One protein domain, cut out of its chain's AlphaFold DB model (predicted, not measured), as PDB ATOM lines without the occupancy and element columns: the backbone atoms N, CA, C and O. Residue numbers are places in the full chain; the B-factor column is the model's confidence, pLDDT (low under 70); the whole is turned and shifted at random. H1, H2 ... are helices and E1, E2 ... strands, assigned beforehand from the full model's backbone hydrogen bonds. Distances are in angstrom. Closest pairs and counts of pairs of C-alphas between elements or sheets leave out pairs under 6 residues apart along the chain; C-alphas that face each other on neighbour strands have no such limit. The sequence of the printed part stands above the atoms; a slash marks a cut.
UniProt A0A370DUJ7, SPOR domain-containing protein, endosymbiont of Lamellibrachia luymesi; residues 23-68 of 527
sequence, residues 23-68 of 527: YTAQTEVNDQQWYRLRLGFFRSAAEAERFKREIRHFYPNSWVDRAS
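AT A GLANCE: This is residues 23 to 68 of the 527 residues of the protein "SPOR domain-containing protein" of endosymbiont of Lamellibrachia luymesi (UniProt A0A370DUJ7). A two-stranded hairpin, E1 and E2, reaches out to one end of the domain, one helix, H1, makes the other end, and the unnamed residues 56 to 68 fold back between them. The free turn of the hairpin, residues 28 to 33, sticks out. The 46 printed residues hold E1, E2 and H1 in that order, a mixed class with an antiparallel sheet. The whole is only just loose, close to compact, with a radius of gyration of the C-alphas of 11.7 A and spans of 32 by 23 by 18 A.

IN THESE COORDINATES: Find C-alpha 23 at (146.967, 177.266, 169.558); from there E1 runs 18.6 A to residue 29. E2, residues 32 to 39, runs 22.2 A. H1, residues 45 to 55, runs 15.5 A to C-alpha 55 at (138.454, 185.347, 157.852).

HOW THE PARTS SIT: Look at N 25 and O 36, 2.8 A apart, in the hairpin of E1 and E2, whose directions stand at 147 degrees. E1 and H1 are apart. In H1, 6 of 7 O i to N i+4 pairs are within hydrogen-bond range.

THE WHOLE: The farthest C-alphas, of Asp 31 and Glu 54, are 32.5 A apart. The printed part has no cut, and both links are tight. The model's pLDDT is under 70 at residues 23 to 35, 43, and 57 to 58.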
ATOM      1  N   TYR A  23     145.962 177.302 168.497       67.69
ATOM      2  CA  TYR A  23     146.967 177.266 169.558       67.69
ATOM      3  C   TYR A  23     147.731 178.584 169.609       67.69
ATOM      4  O   TYR A  23     147.783 179.316 168.623       67.69
ATOM      5  N   THR A  24     148.323 178.899 170.756       65.94
ATOM      6  CA  THR A  24     149.199 180.062 170.904       65.94
ATOM      7  C   THR A  24     150.663 179.650 170.751       65.94
ATOM      8  O   THR A  24     151.080 178.600 171.240       65.94
ATOM      9  N   ALA A  25     151.453 180.450 170.038       63.69
ATOM     10  CA  ALA A  25     152.880 180.232 169.835       63.69
ATOM     11  C   ALA A  25     153.667 181.455 170.302       63.69
ATOM     12  O   ALA A  25     153.369 182.575 169.898       63.69
ATOM     13  N   GLN A  26     154.676 181.228 171.139       64.50
ATOM     14  CA  GLN A  26     155.635 182.259 171.519       64.50
ATOM     15  C   GLN A  26     156.689 182.412 170.425       64.50
ATOM     16  O   GLN A  26     157.153 181.417 169.859       64.50
ATOM     17  N   THR A  27     157.059 183.646 170.117       60.72
ATOM     18  CA  THR A  27     158.129 183.949 169.168       60.72
ATOM     19  C   THR A  27     158.766 185.274 169.531       60.72
ATOM     20  O   THR A  27     158.106 186.166 170.052       60.72
ATOM     21  N   GLU A  28     160.055 185.381 169.274       54.06
ATOM     22  CA  GLU A  28     160.838 186.560 169.595       54.06
ATOM     23  C   GLU A  28     161.014 187.378 168.320       54.06
ATOM     24  O   GLU A  28     161.490 186.866 167.303       54.06
ATOM     25  N   VAL A  29     160.548 188.622 168.352       60.16
ATOM     26  CA  VAL A  29     160.738 189.600 167.279       60.16
ATOM     27  C   VAL A  29     161.337 190.832 167.926       60.16
ATOM     28  O   VAL A  29     160.784 191.318 168.907       60.16
ATOM     29  N   ASN A  30     162.478 191.281 167.401       55.97
ATOM     30  CA  ASN A  30     163.211 192.452 167.890       55.97
ATOM     31  C   ASN A  30     163.478 192.408 169.411       55.97
ATOM     32  O   ASN A  30     163.241 193.377 170.123       55.97
ATOM     33  N   ASP A  31     163.939 191.251 169.909       51.38
ATOM     34  CA  ASP A  31     164.260 190.990 171.327       51.38
ATOM     35  C   ASP A  31     163.086 191.179 172.315       51.38
ATOM     36  O   ASP A  31     163.274 191.251 173.533       51.38
ATOM     37  N   GLN A  32     161.849 191.193 171.808       43.53
ATOM     38  CA  GLN A  32     160.621 191.191 172.599       43.53
ATOM     39  C   GLN A  32     159.870 189.863 172.402       43.53
ATOM     40  O   GLN A  32     159.815 189.304 171.303       43.53
ATOM     41  N   GLN A  33     159.281 189.326 173.476       55.94
ATOM     42  CA  GLN A  33     158.531 188.063 173.452       55.94
ATOM     43  C   GLN A  33     157.077 188.298 173.029       55.94
ATOM     44  O   GLN A  33     156.302 188.925 173.749       55.94
ATOM     45  N   TRP A  34     156.692 187.752 171.878       56.00
ATOM     46  CA  TRP A  34     155.355 187.879 171.302       56.00
ATOM     47  C   TRP A  34     154.558 186.588 171.473       56.00
ATOM     48  O   TRP A  34     155.087 185.489 171.302       56.00
ATOM     49  N   TYR A  35     153.255 186.717 171.737       68.56
ATOM     50  CA  TYR A  35     152.316 185.595 171.784       68.56
ATOM     51  C   TYR A  35     151.383 185.644 170.586       68.56
ATOM     52  O   TYR A  35     150.596 186.573 170.434       68.56
ATOM     53  N   ARG A  36     151.451 184.605 169.759       71.75
ATOM     54  CA  ARG A  36     150.739 184.537 168.489       71.75
ATOM     55  C   ARG A  36     149.603 183.544 168.524       71.75
ATOM     56  O   ARG A  36     149.851 182.371 168.786       71.75
ATOM     57  N   LEU A  37     148.380 183.952 168.189       73.19
ATOM     58  CA  LEU A  37     147.292 183.000 167.953       73.19
ATOM     59  C   LEU A  37     147.463 182.373 166.560       73.19
ATOM     60  O   LEU A  37     147.571 183.072 165.553       73.19
ATOM     61  N   ARG A  38     147.529 181.043 166.486       77.00
ATOM     62  CA  ARG A  38     147.750 180.281 165.251       77.00
ATOM     63  C   ARG A  38     146.599 179.330 164.983       77.00
ATOM     64  O   ARG A  38     146.189 178.566 165.850       77.00
ATOM     65  N   LEU A  39     146.113 179.356 163.745       73.81
ATOM     66  CA  LEU A  39     145.070 178.465 163.251       73.81
ATOM     67  C   LEU A  39     145.697 177.298 162.478       73.81
ATOM     68  O   LEU A  39     145.870 177.386 161.264       73.81
ATOM     69  N   GLY A  40     146.023 176.219 163.192       74.69
ATOM     70  CA  GLY A  40     146.438 174.928 162.635       74.69
ATOM     71  C   GLY A  40     147.554 174.976 161.584       74.69
ATOM     72  O   GLY A  40     148.315 175.937 161.475       74.69
ATOM     73  N   PHE A  41     147.661 173.904 160.797       77.62
ATOM     74  CA  PHE A  41     148.567 173.822 159.650       77.62
ATOM     75  C   PHE A  41     147.759 173.646 158.362       77.62
ATOM     76  O   PHE A  41     146.740 172.958 158.345       77.62
ATOM     77  N   PHE A  42     148.231 174.258 157.277       75.94
ATOM     78  CA  PHE A  42     147.638 174.138 155.943       75.94
ATOM     79  C   PHE A  42     148.502 173.221 155.075       75.94
ATOM     80  O   PHE A  42     149.729 173.218 155.213       75.94
ATOM     81  N   ARG A  43     147.881 172.461 154.162       68.00
ATOM     82  CA  ARG A  43     148.608 171.528 153.281       68.00
ATOM     83  C   ARG A  43     149.445 172.277 152.245       68.00
ATOM     84  O   ARG A  43     150.459 171.769 151.780       68.00
ATOM     85  N   SER A  44     149.040 173.500 151.901       74.25
ATOM     86  CA  SER A  44     149.775 174.383 150.994       74.25
ATOM     87  C   SER A  44     149.570 175.862 151.333       74.25
ATOM     88  O   SER A  44     148.556 176.246 151.918       74.25
ATOM     89  N   ALA A  45     150.502 176.714 150.894       70.94
ATOM     90  CA  ALA A  45     150.368 178.168 151.018       70.94
ATOM     91  C   ALA A  45     149.114 178.701 150.295       70.94
ATOM     92  O   ALA A  45     148.418 179.570 150.812       70.94
ATOM     93  N   ALA A  46     148.760 178.120 149.142       71.12
ATOM     94  CA  ALA A  46     147.564 178.493 148.382       71.12
ATOM     95  C   ALA A  46     146.250 178.171 149.121       71.12
ATOM     96  O   ALA A  46     145.218 178.806 148.899       71.12
ATOM     97  N   GLU A  47     146.256 177.158 149.985       74.31
ATOM     98  CA  GLU A  47     145.130 176.848 150.862       74.31
ATOM     99  C   GLU A  47     145.032 177.846 152.024       74.31
ATOM    100  O   GLU A  47     143.946 178.352 152.299       74.31
ATOM    101  N   ALA A  48     146.167 178.192 152.639       78.50
ATOM    102  CA  ALA A  48     146.233 179.182 153.714       78.50
ATOM    103  C   ALA A  48     145.764 180.574 153.259       78.50
ATOM    104  O   ALA A  48     144.997 181.226 153.962       78.50
ATOM    105  N   GLU A  49     146.159 181.006 152.059       82.19
ATOM    106  CA  GLU A  49     145.750 182.300 151.497       82.19
ATOM    107  C   GLU A  49     144.263 182.351 151.125       82.19
ATOM    108  O   GLU A  49     143.610 183.384 151.279       82.19
ATOM    109  N   ARG A  50     143.686 181.229 150.669       78.19
ATOM    110  CA  ARG A  50     142.234 181.139 150.449       78.19
ATOM    111  C   ARG A  50     141.475 181.340 151.755       78.19
ATOM    112  O   ARG A  50     140.586 182.182 151.803       78.19
ATOM    113  N   PHE A  51     141.898 180.650 152.809       77.56
ATOM    114  CA  PHE A  51     141.257 180.739 154.117       77.56
ATOM    115  C   PHE A  51     141.457 182.110 154.783       77.56
ATOM    116  O   PHE A  51     140.527 182.663 155.364       77.56
ATOM    117  N   LYS A  52     142.642 182.720 154.637       81.06
ATOM    118  CA  LYS A  52     142.914 184.090 155.100       81.06
ATOM    119  C   LYS A  52     141.907 185.089 154.530       81.06
ATOM    120  O   LYS A  52     141.441 185.956 155.263       81.06
ATOM    121  N   ARG A  53     141.539 184.970 153.248       83.75
ATOM    122  CA  ARG A  53     140.536 185.856 152.633       83.75
ATOM    123  C   ARG A  53     139.155 185.729 153.277       83.75
ATOM    124  O   ARG A  53     138.489 186.746 153.423       83.75
ATOM    125  N   GLU A  54     138.756 184.526 153.681       78.00
ATOM    126  CA  GLU A  54     137.449 184.270 154.303       78.00
ATOM    127  C   GLU A  54     137.352 184.863 155.714       78.00
ATOM    128  O   GLU A  54     136.311 185.391 156.094       78.00
ATOM    129  N   ILE A  55     138.449 184.840 156.475       77.00
ATOM    130  CA  ILE A  55     138.454 185.347 157.852       77.00
ATOM    131  C   ILE A  55     138.916 186.799 157.983       77.00
ATOM    132  O   ILE A  55     138.827 187.359 159.072       77.00
ATOM    133  N   ARG A  56     139.399 187.427 156.900       78.19
ATOM    134  CA  ARG A  56     139.963 188.789 156.915       78.19
ATOM    135  C   ARG A  56     138.999 189.829 157.484       78.19
ATOM    136  O   ARG A  56     139.448 190.808 158.064       78.19
ATOM    137  N   HIS A  57     137.694 189.603 157.337       69.44
ATOM    138  CA  HIS A  57     136.671 190.475 157.912       69.44
ATOM    139  C   HIS A  57     136.704 190.493 159.448       69.44
ATOM    140  O   HIS A  57     136.508 191.542 160.048       69.44
ATOM    141  N   PHE A  58     136.998 189.351 160.076       65.00
ATOM    142  CA  PHE A  58     137.104 189.220 161.531       65.00
ATOM    143  C   PHE A  58     138.547 189.387 162.034       65.00
ATOM    144  O   PHE A  58     138.754 189.747 163.187       65.00
ATOM    145  N   TYR A  59     139.539 189.125 161.174       75.56
ATOM    146  CA  TYR A  59     140.969 189.135 161.492       75.56
ATOM    147  C   TYR A  59     141.749 189.994 160.469       75.56
ATOM    148  O   TYR A  59     142.411 189.441 159.577       75.56
ATOM    149  N   PRO A  60     141.671 191.342 160.561       72.69
ATOM    150  CA  PRO A  60     142.166 192.260 159.525       72.69
ATOM    151  C   PRO A  60     143.680 192.182 159.307       72.69
ATOM    152  O   PRO A  60     144.142 192.250 158.167       72.69
ATOM    153  N   ASN A  61     144.428 191.955 160.392       77.06
ATOM    154  CA  ASN A  61     145.895 191.917 160.429       77.06
ATOM    155  C   ASN A  61     146.470 190.498 160.243       77.06
ATOM    156  O   ASN A  61     147.629 190.232 160.548       77.06
ATOM    157  N   SER A  62     145.678 189.552 159.730       80.00
ATOM    158  CA  SER A  62     146.119 188.165 159.568       80.00
ATOM    159  C   SER A  62     147.152 187.989 158.443       80.00
ATOM    160  O   SER A  62     147.016 188.509 157.333       80.00
ATOM    161  N   TRP A  63     148.181 187.170 158.682       78.25
ATOM    162  CA  TRP A  63     149.143 186.740 157.658       78.25
ATOM    163  C   TRP A  63     149.377 185.224 157.666       78.25
ATOM    164  O   TRP A  63     149.052 184.520 158.635       78.25
ATOM    165  N   VAL A  64     149.898 184.732 156.538       82.31
ATOM    166  CA  VAL A  64     150.315 183.342 156.336       82.31
ATOM    167  C   VAL A  64     151.807 183.250 156.628       82.31
ATOM    168  O   VAL A  64     152.587 184.056 156.131       82.31
ATOM    169  N   ASP A  65     152.190 182.268 157.437       78.31
ATOM    170  CA  ASP A  65     153.572 182.043 157.852       78.31
ATOM    171  C   ASP A  65     153.939 180.560 157.692       78.31
ATOM    172  O   ASP A  65     153.062 179.687 157.678       78.31
ATOM    173  N   ARG A  66     155.232 180.260 157.559       78.19
ATOM    174  CA  ARG A  66     155.739 178.891 157.453       78.19
ATOM    175  C   ARG A  66     156.082 178.368 158.847       78.19
ATOM    176  O   ARG A  66     157.070 178.767 159.446       78.19
ATOM    177  N   ALA A  67     155.296 177.410 159.332       72.56
ATOM    178  CA  ALA A  67     155.591 176.735 160.592       72.56
ATOM    179  C   ALA A  67     156.885 175.908 160.518       72.56
ATOM    180  O   ALA A  67     157.100 175.173 159.544       72.56
ATOM    181  N   SER A  68     157.709 175.992 161.566       72.00
ATOM    182  CA  SER A  68     158.944 175.211 161.677       72.00
ATOM    183  C   SER A  68     158.643 173.726 161.924       72.00
ATOM    184  O   SER A  68     157.557 173.350 162.376       72.00
TER     185      SER A  68